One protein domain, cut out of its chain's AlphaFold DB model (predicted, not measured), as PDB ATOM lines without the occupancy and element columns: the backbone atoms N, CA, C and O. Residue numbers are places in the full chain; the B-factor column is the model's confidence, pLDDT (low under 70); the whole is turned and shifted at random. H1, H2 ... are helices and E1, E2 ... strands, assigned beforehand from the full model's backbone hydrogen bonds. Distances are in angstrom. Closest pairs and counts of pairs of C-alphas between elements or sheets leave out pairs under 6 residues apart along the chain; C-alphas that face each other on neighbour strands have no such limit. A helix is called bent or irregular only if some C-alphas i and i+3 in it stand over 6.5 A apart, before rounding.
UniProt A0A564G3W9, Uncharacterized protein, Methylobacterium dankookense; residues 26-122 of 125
ATOM      1  N   VAL A  26      42.921 -43.672  -1.266       89.25
ATOM      2  CA  VAL A  26      41.803 -44.627  -1.316       89.25
ATOM      3  C   VAL A  26      40.586 -44.103  -0.552       89.25
ATOM      4  O   VAL A  26      40.688 -43.568   0.560       89.25
ATOM      5  N   ARG A  27      39.402 -44.273  -1.146       90.25
ATOM      6  CA  ARG A  27      38.092 -44.006  -0.543       90.25
ATOM      7  C   ARG A  27      37.133 -45.153  -0.829       90.25
ATOM      8  O   ARG A  27      37.058 -45.647  -1.946       90.25
ATOM      9  N   THR A  28      36.356 -45.536   0.175       91.44
ATOM     10  CA  THR A  28      35.298 -46.544   0.036       91.44
ATOM     11  C   THR A  28      33.952 -45.857   0.158       91.44
ATOM     12  O   THR A  28      33.737 -45.096   1.100       91.44
ATOM     13  N   VAL A  29      33.048 -46.124  -0.781       89.56
ATOM     14  CA  VAL A  29      31.716 -45.519  -0.820       89.56
ATOM     15  C   VAL A  29      30.636 -46.537  -1.155       89.56
ATOM     16  O   VAL A  29      30.853 -47.509  -1.877       89.56
ATOM     17  N   THR A  30      29.439 -46.315  -0.622       91.44
ATOM     18  CA  THR A  30      28.285 -47.191  -0.846       91.44
ATOM     19  C   THR A  30      27.433 -46.643  -1.982       91.44
ATOM     20  O   THR A  30      26.453 -45.936  -1.772       91.44
ATOM     21  N   VAL A  31      27.842 -46.946  -3.209       90.06
ATOM     22  CA  VAL A  31      27.145 -46.570  -4.443       90.06
ATOM     23  C   VAL A  31      27.479 -47.592  -5.527       90.06
ATOM     24  O   VAL A  31      28.525 -48.240  -5.466       90.06
ATOM     25  N   ASP A  32      26.601 -47.748  -6.518       91.88
ATOM     26  CA  ASP A  32      26.936 -48.535  -7.701       91.88
ATOM     27  C   ASP A  32      28.162 -47.936  -8.414       91.88
ATOM     28  O   ASP A  32      28.184 -46.749  -8.748       91.88
ATOM     29  N   HIS A  33      29.182 -48.766  -8.634       91.44
ATOM     30  CA  HIS A  33      30.463 -48.340  -9.194       91.44
ATOM     31  C   HIS A  33      30.336 -47.748 -10.605       91.44
ATOM     32  O   HIS A  33      30.982 -46.744 -10.895       91.44
ATOM     33  N   ALA A  34      29.470 -48.308 -11.457       92.06
ATOM     34  CA  ALA A  34      29.272 -47.831 -12.822       92.06
ATOM     35  C   ALA A  34      28.551 -46.479 -12.837       92.06
ATOM     36  O   ALA A  34      28.985 -45.549 -13.516       92.06
ATOM     37  N   ARG A  35      27.502 -46.327 -12.020       93.31
ATOM     38  CA  ARG A  35      26.813 -45.046 -11.824       93.31
ATOM     39  C   ARG A  35      27.753 -43.974 -11.277       93.31
ATOM     40  O   ARG A  35      27.732 -42.843 -11.762       93.31
ATOM     41  N   PHE A  36      28.562 -44.317 -10.277       94.00
ATOM     42  CA  PHE A  36      29.531 -43.388  -9.707       94.00
ATOM     43  C   PHE A  36      30.577 -42.974 -10.745       94.00
ATOM     44  O   PHE A  36      30.817 -41.782 -10.910       94.00
ATOM     45  N   ALA A  37      31.129 -43.925 -11.502       93.94
ATOM     46  CA  ALA A  37      32.101 -43.643 -12.555       93.94
ATOM     47  C   ALA A  37      31.535 -42.769 -13.676       93.94
ATOM     48  O   ALA A  37      32.200 -41.826 -14.097       93.94
ATOM     49  N   ALA A  38      30.303 -43.024 -14.118       95.00
ATOM     50  CA  ALA A  38      29.644 -42.200 -15.127       95.00
ATOM     51  C   ALA A  38      29.448 -40.752 -14.648       95.00
ATOM     52  O   ALA A  38      29.707 -39.809 -15.396       95.00
ATOM     53  N   CYS A  39      29.036 -40.562 -13.389       96.06
ATOM     54  CA  CYS A  39      28.915 -39.228 -12.805       96.06
ATOM     55  C   CYS A  39      30.279 -38.543 -12.661       96.06
ATOM     56  O   CYS A  39      30.437 -37.407 -13.101       96.06
ATOM     57  N   ALA A  40      31.270 -39.243 -12.102       95.56
ATOM     58  CA  ALA A  40      32.618 -38.720 -11.919       95.56
ATOM     59  C   ALA A  40      33.239 -38.301 -13.259       95.56
ATOM     60  O   ALA A  40      33.770 -37.201 -13.362       95.56
ATOM     61  N   PHE A  41      33.099 -39.128 -14.299       96.00
ATOM     62  CA  PHE A  41      33.510 -38.776 -15.656       96.00
ATOM     63  C   PHE A  41      32.799 -37.521 -16.151       96.00
ATOM     64  O   PHE A  41      33.469 -36.592 -16.572       96.00
ATOM     65  N   SER A  42      31.470 -37.446 -16.043       96.88
ATOM     66  CA  SER A  42      30.724 -36.277 -16.518       96.88
ATOM     67  C   SER A  42      31.106 -34.977 -15.802       96.88
ATOM     68  O   SER A  42      31.062 -33.915 -16.423       96.88
ATOM     69  N   VAL A  43      31.435 -35.037 -14.509       96.69
ATOM     70  CA  VAL A  43      31.908 -33.874 -13.747       96.69
ATOM     71  C   VAL A  43      33.298 -33.461 -14.221       96.69
ATOM     72  O   VAL A  43      33.506 -32.296 -14.550       96.69
ATOM     73  N   LEU A  44      34.228 -34.416 -14.303       94.31
ATOM     74  CA  LEU A  44      35.612 -34.143 -14.683       94.31
ATOM     75  C   LEU A  44      35.740 -33.707 -16.146       94.31
ATOM     76  O   LEU A  44      36.508 -32.800 -16.433       94.31
ATOM     77  N   ASP A  45      34.977 -34.302 -17.061       95.12
ATOM     78  CA  ASP A  45      34.956 -33.946 -18.487       95.12
ATOM     79  C   ASP A  45      34.391 -32.537 -18.720       95.12
ATOM     80  O   ASP A  45      34.835 -31.817 -19.608       95.12
ATOM     81  N   ARG A  46      33.458 -32.085 -17.869       95.88
ATOM     82  CA  ARG A  46      32.958 -30.704 -17.916       95.88
ATOM     83  C   ARG A  46      34.011 -29.691 -17.469       95.88
ATOM     84  O   ARG A  46      34.069 -28.604 -18.034       95.88
ATOM     85  N   GLU A  47      34.785 -30.025 -16.441       93.06
ATOM     86  CA  GLU A  47      35.820 -29.142 -15.892       93.06
ATOM     87  C   GLU A  47      37.090 -29.141 -16.757       93.06
ATOM     88  O   GLU A  47      37.712 -28.102 -16.973       93.06
ATOM     89  N   TYR A  48      37.451 -30.305 -17.301       91.38
ATOM     90  CA  TYR A  48      38.664 -30.538 -18.081       91.38
ATOM     91  C   TYR A  48      38.321 -31.188 -19.437       91.38
ATOM     92  O   TYR A  48      38.689 -32.344 -19.679       91.38
ATOM     93  N   PRO A  49      37.628 -30.467 -20.337       91.62
ATOM     94  CA  PRO A  49      37.206 -31.019 -21.621       91.62
ATOM     95  C   PRO A  49      38.408 -31.494 -22.441       91.62
ATOM     96  O   PRO A  49      39.486 -30.894 -22.394       91.62
ATOM     97  N   ASP A  50      38.219 -32.606 -23.156       90.81
ATOM     98  CA  ASP A  50      39.213 -33.278 -24.012       90.81
ATOM     99  C   ASP A  50      40.466 -33.813 -23.289       90.81
ATOM    100  O   ASP A  50      41.356 -34.398 -23.912       90.81
ATOM    101  N   GLN A  51      40.546 -33.650 -21.967       92.44
ATOM    102  CA  GLN A  51      41.654 -34.132 -21.140       92.44
ATOM    103  C   GLN A  51      41.301 -35.410 -20.388       92.44
ATOM    104  O   GLN A  51      42.201 -36.095 -19.903       92.44
ATOM    105  N   ILE A  52      40.016 -35.745 -20.273       94.56
ATOM    106  CA  ILE A  52      39.544 -36.884 -19.490       94.56
ATOM    107  C   ILE A  52      39.151 -38.030 -20.416       94.56
ATOM    108  O   ILE A  52      38.390 -37.879 -21.362       94.56
ATOM    109  N   THR A  53      39.664 -39.219 -20.129       94.75
ATOM    110  CA  THR A  53      39.292 -40.456 -20.821       94.75
ATOM    111  C   THR A  53      38.750 -41.456 -19.816       94.75
ATOM    112  O   THR A  53      39.379 -41.693 -18.784       94.75
ATOM    113  N   LEU A  54      37.612 -42.075 -20.130       94.56
ATOM    114  CA  LEU A  54      37.061 -43.199 -19.377       94.56
ATOM    115  C   LEU A  54      37.298 -44.505 -20.136       94.56
ATOM    116  O   LEU A  54      36.951 -44.630 -21.309       94.56
ATOM    117  N   THR A  55      37.836 -45.495 -19.430       93.88
ATOM    118  CA  THR A  55      38.078 -46.842 -19.942       93.88
ATOM    119  C   THR A  55      37.464 -47.858 -18.990       93.88
ATOM    120  O   THR A  55      37.893 -47.987 -17.845       93.88
ATOM    121  N   ASP A  56      36.480 -48.615 -19.467       90.00
ATOM    122  CA  ASP A  56      35.980 -49.796 -18.760       90.00
ATOM    123  C   ASP A  56      36.968 -50.958 -18.954       90.00
ATOM    124  O   ASP A  56      37.170 -51.444 -20.074       90.00
ATOM    125  N   LEU A  57      37.605 -51.392 -17.865       85.19
ATOM    126  CA  LEU A  57      38.501 -52.543 -17.859       85.19
ATOM    127  C   LEU A  57      37.648 -53.812 -17.768       85.19
ATOM    128  O   LEU A  57      37.521 -54.443 -16.713       85.19
ATOM    129  N   ARG A  58      37.030 -54.152 -18.907       75.06
ATOM    130  CA  ARG A  58      36.094 -55.273 -19.048       75.06
ATOM    131  C   ARG A  58      36.618 -56.529 -18.347       75.06
ATOM    132  O   ARG A  58      37.716 -56.997 -18.634       75.06
ATOM    133  N   GLY A  59      35.795 -57.092 -17.464       70.75
ATOM    134  CA  GLY A  59      36.096 -58.322 -16.722       70.75
ATOM    135  C   GLY A  59      36.734 -58.121 -15.344       70.75
ATOM    136  O   GLY A  59      36.853 -59.098 -14.612       70.75
ATOM    137  N   LEU A  60      37.092 -56.888 -14.960       79.06
ATOM    138  CA  LEU A  60      37.687 -56.583 -13.649       79.06
ATOM    139  C   LEU A  60      36.756 -55.803 -12.709       79.06
ATOM    140  O   LEU A  60      37.202 -55.363 -11.652       79.06
ATOM    141  N   GLU A  61      35.498 -55.569 -13.103       89.69
ATOM    142  CA  GLU A  61      34.559 -54.682 -12.386       89.69
ATOM    143  C   GLU A  61      35.219 -53.343 -11.990       89.69
ATOM    144  O   GLU A  61      35.018 -52.812 -10.896       89.69
ATOM    145  N   THR A  62      36.078 -52.839 -12.882       92.25
ATOM    146  CA  THR A  62      36.953 -51.690 -12.659       92.25
ATOM    147  C   THR A  62      36.819 -50.727 -13.825       92.25
ATOM    148  O   THR A  62      37.037 -51.097 -14.976       92.25
ATOM    149  N   ILE A  63      36.510 -49.473 -13.523       94.31
ATOM    150  CA  ILE A  63      36.476 -48.386 -14.497       94.31
ATOM    151  C   ILE A  63      37.634 -47.452 -14.188       94.31
ATOM    152  O   ILE A  63      37.791 -47.003 -13.053       94.31
ATOM    153  N   ARG A  64      38.445 -47.155 -15.199       94.25
ATOM    154  CA  ARG A  64      39.577 -46.243 -15.083       94.25
ATOM    155  C   ARG A  64      39.243 -44.907 -15.730       94.25
ATOM    156  O   ARG A  64      38.773 -44.869 -16.862       94.25
ATOM    157  N   ILE A  65      39.522 -43.822 -15.023       93.81
ATOM    158  CA  ILE A  65      39.453 -42.454 -15.528       93.81
ATOM    159  C   ILE A  65      40.872 -41.889 -15.537       93.81
ATOM    160  O   ILE A  65      41.558 -41.902 -14.517       93.81
ATOM    161  N   VAL A  66      41.321 -41.420 -16.697       92.88
ATOM    162  CA  VAL A  66      42.663 -40.863 -16.889       92.88
ATOM    163  C   VAL A  66      42.543 -39.416 -17.332       92.88
ATOM    164  O   VAL A  66      41.839 -39.132 -18.296       92.88
ATOM    165  N   GLY A  67      43.258 -38.525 -16.649       90.44
ATOM    166  CA  GLY A  67      43.452 -37.142 -17.069       90.44
ATOM    167  C   GLY A  67      44.803 -36.976 -17.753       90.44
ATOM    168  O   GLY A  67      45.837 -37.312 -17.163       90.44
ATOM    169  N   THR A  68      44.821 -36.467 -18.981       90.50
ATOM    170  CA  THR A  68      46.035 -36.149 -19.735       90.50
ATOM    171  C   THR A  68      46.149 -34.660 -20.013       90.50
ATOM    172  O   THR A  68      45.166 -33.942 -20.122       90.50
ATOM    173  N   ILE A  69      47.383 -34.182 -20.121       86.94
ATOM    174  CA  ILE A  69      47.701 -32.843 -20.602       86.94
ATOM    175  C   ILE A  69      48.748 -32.972 -21.698       86.94
ATOM    176  O   ILE A  69      49.743 -33.685 -21.536       86.94
ATOM    177  N   THR A  70      48.520 -32.302 -22.822       86.88
ATOM    178  CA  THR A  70      49.461 -32.284 -23.942       86.88
ATOM    179  C   THR A  70      50.135 -30.923 -24.006       86.88
ATOM    180  O   THR A  70      49.498 -29.919 -24.304       86.88
ATOM    181  N   ALA A  71      51.436 -30.891 -23.733       84.62
ATOM    182  CA  ALA A  71      52.263 -29.716 -23.957       84.62
ATOM    183  C   ALA A  71      52.757 -29.729 -25.406       84.62
ATOM    184  O   ALA A  71      53.443 -30.669 -25.813       84.62
ATOM    185  N   VAL A  72      52.413 -28.697 -26.177       86.19
ATOM    186  CA  VAL A  72      52.853 -28.525 -27.567       86.19
ATOM    187  C   VAL A  72      53.991 -27.507 -27.595       86.19
ATOM    188  O   VAL A  72      53.807 -26.348 -27.236       86.19
ATOM    189  N   GLY A  73      55.181 -27.957 -27.981       84.81
ATOM    190  CA  GLY A  73      56.350 -27.120 -28.228       84.81
ATOM    191  C   GLY A  73      56.548 -26.841 -29.719       84.81
ATOM    192  O   GLY A  73      55.846 -27.380 -30.571       84.81
ATOM    193  N   LEU A  74      57.554 -26.023 -30.040       82.81
ATOM    194  CA  LEU A  74      57.836 -25.594 -31.418       82.81
ATOM    195  C   LEU A  74      58.155 -26.753 -32.385       82.81
ATOM    196  O   LEU A  74      57.920 -26.627 -33.581       82.81
ATOM    197  N   ILE A  75      58.723 -27.852 -31.876       90.12
ATOM    198  CA  ILE A  75      59.218 -28.992 -32.673       90.12
ATOM    199  C   ILE A  75      58.684 -30.354 -32.207       90.12
ATOM    200  O   ILE A  75      58.943 -31.368 -32.850       90.12
ATOM    201  N   SER A  76      57.974 -30.412 -31.078       88.94
ATOM    202  CA  SER A  76      57.452 -31.661 -30.524       88.94
ATOM    203  C   SER A  76      56.281 -31.409 -29.584       88.94
ATOM    204  O   SER A  76      56.144 -30.328 -29.015       88.94
ATOM    205  N   SER A  77      55.448 -32.427 -29.392       89.50
ATOM    206  CA  SER A  77      54.418 -32.455 -28.357       89.50
ATOM    207  C   SER A  77      54.708 -33.566 -27.356       89.50
ATOM    208  O   SER A  77      55.206 -34.628 -27.730       89.50
ATOM    209  N   SER A  78      54.354 -33.352 -26.092       86.56
ATOM    210  CA  SER A  78      54.426 -34.381 -25.055       86.56
ATOM    211  C   SER A  78      53.103 -34.471 -24.309       86.56
ATOM    212  O   SER A  78      52.609 -33.471 -23.795       86.56
ATOM    213  N   THR A  79      52.531 -35.672 -24.252       85.81
ATOM    214  CA  THR A  79      51.315 -35.955 -23.485       85.81
ATOM    215  C   THR A  79      51.700 -36.615 -22.172       85.81
ATOM    216  O   THR A  79      52.415 -37.615 -22.149       85.81
ATOM    217  N   GLN A  80      51.228 -36.051 -21.067       84.56
ATOM    218  CA  GLN A  80      51.489 -36.550 -19.724       84.56
ATOM    219  C   GLN A  80      50.170 -36.855 -19.024       84.56
ATOM    220  O   GLN A  80      49.236 -36.063 -19.096       84.56
ATOM    221  N   ARG A  81      50.100 -37.986 -18.318       85.31
ATOM    222  CA  ARG A  81      48.988 -38.278 -17.406       85.31
ATOM    223  C   ARG A  81      49.195 -37.505 -16.113       85.31
ATOM    224  O   ARG A  81      50.263 -37.611 -15.509       85.31
ATOM    225  N   TRP A  82      48.206 -36.718 -15.713       82.75
ATOM    226  CA  TRP A  82      48.207 -35.978 -14.449       82.75
ATOM    227  C   TRP A  82      47.248 -36.587 -13.417       82.75
ATOM    228  O   TRP A  82      47.449 -36.383 -12.221       82.75
ATOM    229  N   LEU A  83      46.277 -37.385 -13.868       87.06
ATOM    230  CA  LEU A  83      45.326 -38.124 -13.040       87.06
ATOM    231  C   LEU A  83      45.213 -39.565 -13.540       87.06
ATOM    232  O   LEU A  83      45.024 -39.792 -14.736       87.06
ATOM    233  N   GLU A  84      45.257 -40.522 -12.621       90.12
ATOM    234  CA  GLU A  84      44.801 -41.889 -12.851       90.12
ATOM    235  C   GLU A  84      43.898 -42.291 -11.683       90.12
ATOM    236  O   GLU A  84      44.328 -42.344 -10.536       90.12
ATOM    237  N   MET A  85      42.615 -42.503 -11.955       91.31
ATOM    238  CA  MET A  85      41.625 -42.916 -10.966       91.31
ATOM    239  C   MET A  85      41.025 -44.253 -11.377       91.31
ATOM    240  O   MET A  85      40.568 -44.415 -12.506       91.31
ATOM    241  N   GLU A  86      40.975 -45.191 -10.446       93.06
ATOM    242  CA  GLU A  86      40.314 -46.477 -10.595       93.06
ATOM    243  C   GLU A  86      39.096 -46.549  -9.684       93.06
ATOM    244  O   GLU A  86      39.159 -46.289  -8.483       93.06
ATOM    245  N   ILE A  87      37.967 -46.935 -10.260       93.56
ATOM    246  CA  ILE A  87      36.709 -47.140  -9.559       93.56
ATOM    247  C   ILE A  87      36.394 -48.620  -9.678       93.56
ATOM    248  O   ILE A  87      36.004 -49.105 -10.738       93.56
ATOM    249  N   ARG A  88      36.597 -49.340  -8.582       93.69
ATOM    250  CA  ARG A  88      36.442 -50.791  -8.496       93.69
ATOM    251  C   ARG A  88      35.159 -51.119  -7.759       93.69
ATOM    252  O   ARG A  88      34.842 -50.481  -6.754       93.69
ATOM    253  N   LYS A  89      34.430 -52.136  -8.197       91.81
ATOM    254  CA  LYS A  89      33.314 -52.665  -7.415       91.81
ATOM    255  C   LYS A  89      33.839 -53.324  -6.140       91.81
ATOM    256  O   LYS A  89      34.783 -54.106  -6.164       91.81
ATOM    257  N   ALA A  90      33.203 -53.021  -5.016       87.31
ATOM    258  CA  ALA A  90      33.507 -53.607  -3.719       87.31
ATOM    259  C   ALA A  90      32.213 -54.083  -3.056       87.31
ATOM    260  O   ALA A  90      31.503 -53.326  -2.389       87.31
ATOM    261  N   GLY A  91      31.869 -55.354  -3.279       84.81
ATOM    262  CA  GLY A  91      30.601 -55.922  -2.824       84.81
ATOM    263  C   GLY A  91      29.400 -55.188  -3.435       84.81
ATOM    264  O   GLY A  91      29.221 -55.193  -4.651       84.81
ATOM    265  N   LYS A  92      28.571 -54.563  -2.585       78.81
ATOM    266  CA  LYS A  92      27.424 -53.724  -2.998       78.81
ATOM    267  C   LYS A  92      27.784 -52.240  -3.214       78.81
ATOM    268  O   LYS A  92      26.881 -51.436  -3.425       78.81
ATOM    269  N   GLY A  93      29.058 -51.868  -3.102       84.12
ATOM    270  CA  GLY A  93      29.540 -50.490  -3.229       84.12
ATOM    271  C   GLY A  93      30.705 -50.353  -4.209       84.12
ATOM    272  O   GLY A  93      30.969 -51.249  -5.014       84.12
ATOM    273  N   ALA A  94      31.425 -49.237  -4.101       87.69
ATOM    274  CA  ALA A  94      32.601 -48.932  -4.901       87.69
ATOM    275  C   ALA A  94      33.794 -48.551  -4.011       87.69
ATOM    276  O   ALA A  94      33.655 -47.862  -2.999       87.69
ATOM    277  N   VAL A  95      34.983 -48.990  -4.410       90.38
ATOM    278  CA  VAL A  95      36.267 -48.503  -3.906       90.38
ATOM    279  C   VAL A  95      36.871 -47.622  -4.982       90.38
ATOM    280  O   VAL A  95      37.090 -48.060  -6.108       90.38
ATOM    281  N   VAL A  96      37.147 -46.383  -4.612       87.50
ATOM    282  CA  VAL A  96      37.783 -45.380  -5.450       87.50
ATOM    283  C   VAL A  96      39.232 -45.280  -5.018       87.50
ATOM    284  O   VAL A  96      39.530 -44.981  -3.863       87.50
ATOM    285  N   GLU A  97      40.135 -45.553  -5.942       88.38
ATOM    286  CA  GLU A  97      41.566 -45.368  -5.776       88.38
ATOM    287  C   GLU A  97      42.011 -44.274  -6.741       88.38
ATOM    288  O   GLU A  97      41.786 -44.373  -7.942       88.38
ATOM    289  N   VAL A  98      42.613 -43.210  -6.225       82.12
ATOM    290  CA  VAL A  98      43.173 -42.130  -7.035       82.12
ATOM    291  C   VAL A  98      44.680 -42.161  -6.871       82.12
ATOM    292  O   VAL A  98      45.206 -41.999  -5.770       82.12
ATOM    293  N   GLN A  99      45.374 -42.364  -7.980       76.88
ATOM    294  CA  GLN A  99      46.819 -42.323  -8.067       76.88
ATOM    295  C   GLN A  99      47.220 -40.959  -8.648       76.88
ATOM    296  O   GLN A  99      47.025 -40.703  -9.843       76.88
ATOM    297  N   PRO A 100      47.743 -40.033  -7.823       63.88
ATOM    298  CA  PRO A 100      48.373 -38.838  -8.356       63.88
ATOM    299  C   PRO A 100      49.642 -39.244  -9.120       63.88
ATOM    300  O   PRO A 100      50.326 -40.202  -8.757       63.88
ATOM    301  N   LYS A 101      49.981 -38.511 -10.186       62.59
ATOM    302  CA  LYS A 101      51.278 -38.663 -10.867       62.59
ATOM    303  C   LYS A 101      52.419 -38.603  -9.837       62.59
ATOM    304  O   LYS A 101      52.300 -37.902  -8.839       62.59
ATOM    305  N   PHE A 102      53.557 -39.236 -10.139       50.66
ATOM    306  CA  PHE A 102      54.856 -38.926  -9.524       50.66
ATOM    307  C   PHE A 102      55.073 -37.397  -9.492       50.66
ATOM    308  O   PHE A 102      55.478 -36.784 -10.484       50.66
ATOM    309  N   THR A 103      54.752 -36.765  -8.366       46.06
ATOM    310  CA  THR A 103      55.039 -35.361  -8.106       46.06
ATOM    311  C   THR A 103      56.316 -35.306  -7.292       46.06
ATOM    312  O   THR A 103      56.352 -35.734  -6.144       46.06
ATOM    313  N   ILE A 104      57.357 -34.715  -7.872       45.41
ATOM    314  CA  ILE A 104      58.626 -34.410  -7.189       45.41
ATOM    315  C   ILE A 104      58.403 -33.438  -5.999       45.41
ATOM    316  O   ILE A 104      59.298 -33.225  -5.191       45.41
ATOM    317  N   PHE A 105      57.198 -32.861  -5.883       46.88
ATOM    318  CA  PHE A 105      56.810 -31.802  -4.946       46.88
ATOM    319  C   PHE A 105      55.705 -32.187  -3.949       46.88
ATOM    320  O   PHE A 105      54.966 -31.313  -3.515       46.88
ATOM    321  N   GLY A 106      55.606 -33.460  -3.563       44.44
ATOM    322  CA  GLY A 106      54.752 -33.861  -2.439       44.44
ATOM    323  C   GLY A 106      53.249 -33.907  -2.755       44.44
ATOM    324  O   GLY A 106      52.595 -32.896  -2.986       44.44
ATOM    325  N   ASP A 107      52.754 -35.141  -2.738       55.09
ATOM    326  CA  ASP A 107      51.565 -35.619  -2.026       55.09
ATOM    327  C   ASP A 107      50.174 -35.062  -2.365       55.09
ATOM    328  O   ASP A 107      49.890 -33.878  -2.235       55.09
ATOM    329  N   ASP A 108      49.275 -35.997  -2.705       58.53
ATOM    330  CA  ASP A 108      47.819 -36.052  -2.473       58.53
ATOM    331  C   ASP A 108      46.897 -34.882  -2.851       58.53
ATOM    332  O   ASP A 108      45.681 -35.074  -2.919       58.53
ATOM    333  N   HIS A 109      47.393 -33.687  -3.153       67.69
ATOM    334  CA  HIS A 109      46.573 -32.506  -3.406       67.69
ATOM    335  C   HIS A 109      45.665 -32.680  -4.622       67.69
ATOM    336  O   HIS A 109      44.498 -32.288  -4.576       67.69
ATOM    337  N   TYR A 110      46.168 -33.307  -5.687       75.88
ATOM    338  CA  TYR A 110      45.369 -33.613  -6.872       75.88
ATOM    339  C   TYR A 110      44.314 -34.677  -6.583       75.88
ATOM    340  O   TYR A 110      43.171 -34.521  -7.003       75.88
ATOM    341  N   ALA A 111      44.656 -35.710  -5.811       81.44
ATOM    342  CA  ALA A 111      43.714 -36.761  -5.449       81.44
ATOM    343  C   ALA A 111      42.586 -36.235  -4.551       81.44
ATOM    344  O   ALA A 111      41.411 -36.470  -4.823       81.44
ATOM    345  N   GLN A 112      42.925 -35.442  -3.532       85.25
ATOM    346  CA  GLN A 112      41.944 -34.807  -2.655       85.25
ATOM    347  C   GLN A 112      41.085 -33.773  -3.385       85.25
ATOM    348  O   GLN A 112      39.891 -33.673  -3.106       85.25
ATOM    349  N   ARG A 113      41.669 -32.993  -4.305       86.44
ATOM    350  CA  ARG A 113      40.917 -32.045  -5.137       86.44
ATOM    351  C   ARG A 113      39.931 -32.781  -6.039       86.44
ATOM    352  O   ARG A 113      38.742 -32.502  -5.954       86.44
ATOM    353  N   THR A 114      40.413 -33.764  -6.797       89.12
ATOM    354  CA  THR A 114      39.583 -34.607  -7.674       89.12
ATOM    355  C   THR A 114      38.452 -35.246  -6.874       89.12
ATOM    356  O   THR A 114      37.299 -35.211  -7.287       89.12
ATOM    357  N   TRP A 115      38.751 -35.764  -5.676       91.12
ATOM    358  CA  TRP A 115      37.736 -36.319  -4.783       91.12
ATOM    359  C   TRP A 115      36.651 -35.304  -4.415       91.12
ATOM    360  O   TRP A 115      35.470 -35.634  -4.473       91.12
ATOM    361  N   LYS A 116      37.035 -34.077  -4.042       91.94
ATOM    362  CA  LYS A 116      36.085 -33.008  -3.701       91.94
ATOM    363  C   LYS A 116      35.195 -32.635  -4.886       91.94
ATOM    364  O   LYS A 116      34.003 -32.436  -4.684       91.94
ATOM    365  N   GLU A 117      35.754 -32.574  -6.094       93.12
ATOM    366  CA  GLU A 117      35.004 -32.270  -7.322       93.12
ATOM    367  C   GLU A 117      33.911 -33.317  -7.581       93.12
ATOM    368  O   GLU A 117      32.765 -32.970  -7.860       93.12
ATOM    369  N   ILE A 118      34.225 -34.604  -7.404       93.38
ATOM    370  CA  ILE A 118      33.287 -35.704  -7.681       93.38
ATOM    371  C   ILE A 118      32.433 -36.111  -6.472       93.38
ATOM    372  O   ILE A 118      31.592 -37.004  -6.581       93.38
ATOM    373  N   GLN A 119      32.604 -35.478  -5.309       92.25
ATOM    374  CA  GLN A 119      31.906 -35.869  -4.079       92.25
ATOM    375  C   GLN A 119      30.380 -35.694  -4.187       92.25
ATOM    376  O   GLN A 119      29.627 -36.417  -3.537       92.25
ATOM    377  N   GLY A 120      29.915 -34.793  -5.061       92.69
ATOM    378  CA  GLY A 120      28.494 -34.623  -5.391       92.69
ATOM    379  C   GLY A 120      27.862 -35.814  -6.128       92.69
ATOM    380  O   GLY A 120      26.644 -35.871  -6.255       92.69
ATOM    381  N   CYS A 121      28.662 -36.781  -6.589       92.94
ATOM    382  CA  CYS A 121      28.181 -38.021  -7.202       92.94
ATOM    383  C   CYS A 121      27.720 -39.073  -6.185       92.94
ATOM    384  O   CYS A 121      27.214 -40.130  -6.573       92.94
ATOM    385  N   LEU A 122      27.914 -38.814  -4.891       91.88
ATOM    386  CA  LEU A 122      27.435 -39.687  -3.831       91.88
ATOM    387  C   LEU A 122      25.919 -39.519  -3.643       91.88
ATOM    388  O   LEU A 122      25.391 -38.422  -3.834       91.88
TER     389      LEU A 122
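This is residues 26 to 122 of the 125 residues of an uncharacterized protein of Methylobacterium dankookense (UniProt A0A564G3W9). A twisted sheet of five antiparallel strands is partly covered on one face by two helices, H1 and H2, with the last part of H2, residues 117 to 121, meeting H1 at a steep tilt, while no named helix lies on the other face. The long hairpin of E3 and E4 reaches beyond the helices and makes much of the length, and its tip, residues 72 to 77, sticks out free. The 97 printed residues hold E1, H1, E2, E3, E4, E5 and H2 in chain order, and the sheet's order is E1, E5, E4, E3, E2. The class is mixed, helices and strands, in two layers, helices on one face of a sheet. The whole is compact, with a radius of gyration of the C-alphas of 14.1 A, yet elongated, with spans of 50 by 28 by 24 A.

E1, residues 26 to 29, is an edge strand, antiparallel to its neighbour E5, residues 93 to 100, at 157 degrees; N 27 and O 96 are 2.8 A apart, within hydrogen-bond range. H1, residues 33 to 47, is on the sheet, and the closest C-alphas of H1 and E5 are those of His 33 and Ala 94, 4.8 A apart. E2, residues 52 to 57, is the other edge strand; it forms a hairpin with E3, residues 62 to 72, where N 55 and O 64 are 2.8 A apart. E3 forms a hairpin with E4, residues 77 to 90, at 167 degrees, with N 65 and O 85 at 2.8 A. E4 and E5 form a third hairpin, with N 86 and O 97 at 2.8 A. E2, E3, E4 and E5 make a meander, each strand the antiparallel neighbour of the one before. H2, residues 109 to 121, is on the same face as H1, over E5 at a height over the sheet of 9.6 A, and runs along the strands, at 22 degrees to E5 on the local plane. The closest C-alphas of H2 and E5 are those of Val 98 and Ala 111, 5.6 A apart. H2 touches H1 with residues 117 to 121 alone, at a steep tilt of 66 degrees, opposite ways; the closest C-alphas are those of Ala 40 and Ile 118, 5.2 A apart. In H1 every O i to N i+4 pair is within hydrogen-bond range, in H2 7 of 9.

E1 begins at C-alpha 26, (41.803, -44.627, -1.316), and is 10.1 A long. H1 measures 21.0 A, E2 15.8 A, E3 31.8 A, E4 38.6 A and E5 22.7 A. E4 begins at C-alpha 77, (54.418, -32.455, -28.357). H2, 19.6 A long, ends at C-alpha 121, (28.181, -38.021, -7.202); it is irregular, with C-alphas 117 and 120 7.2 A apart.

The two C-alphas farthest apart are those of Leu 74 and Lys 92, 50.2 A. The printed part has no cut and no long link. Mean pLDDT of the printed part is 85.9, and residues 100 to 109 are under 70.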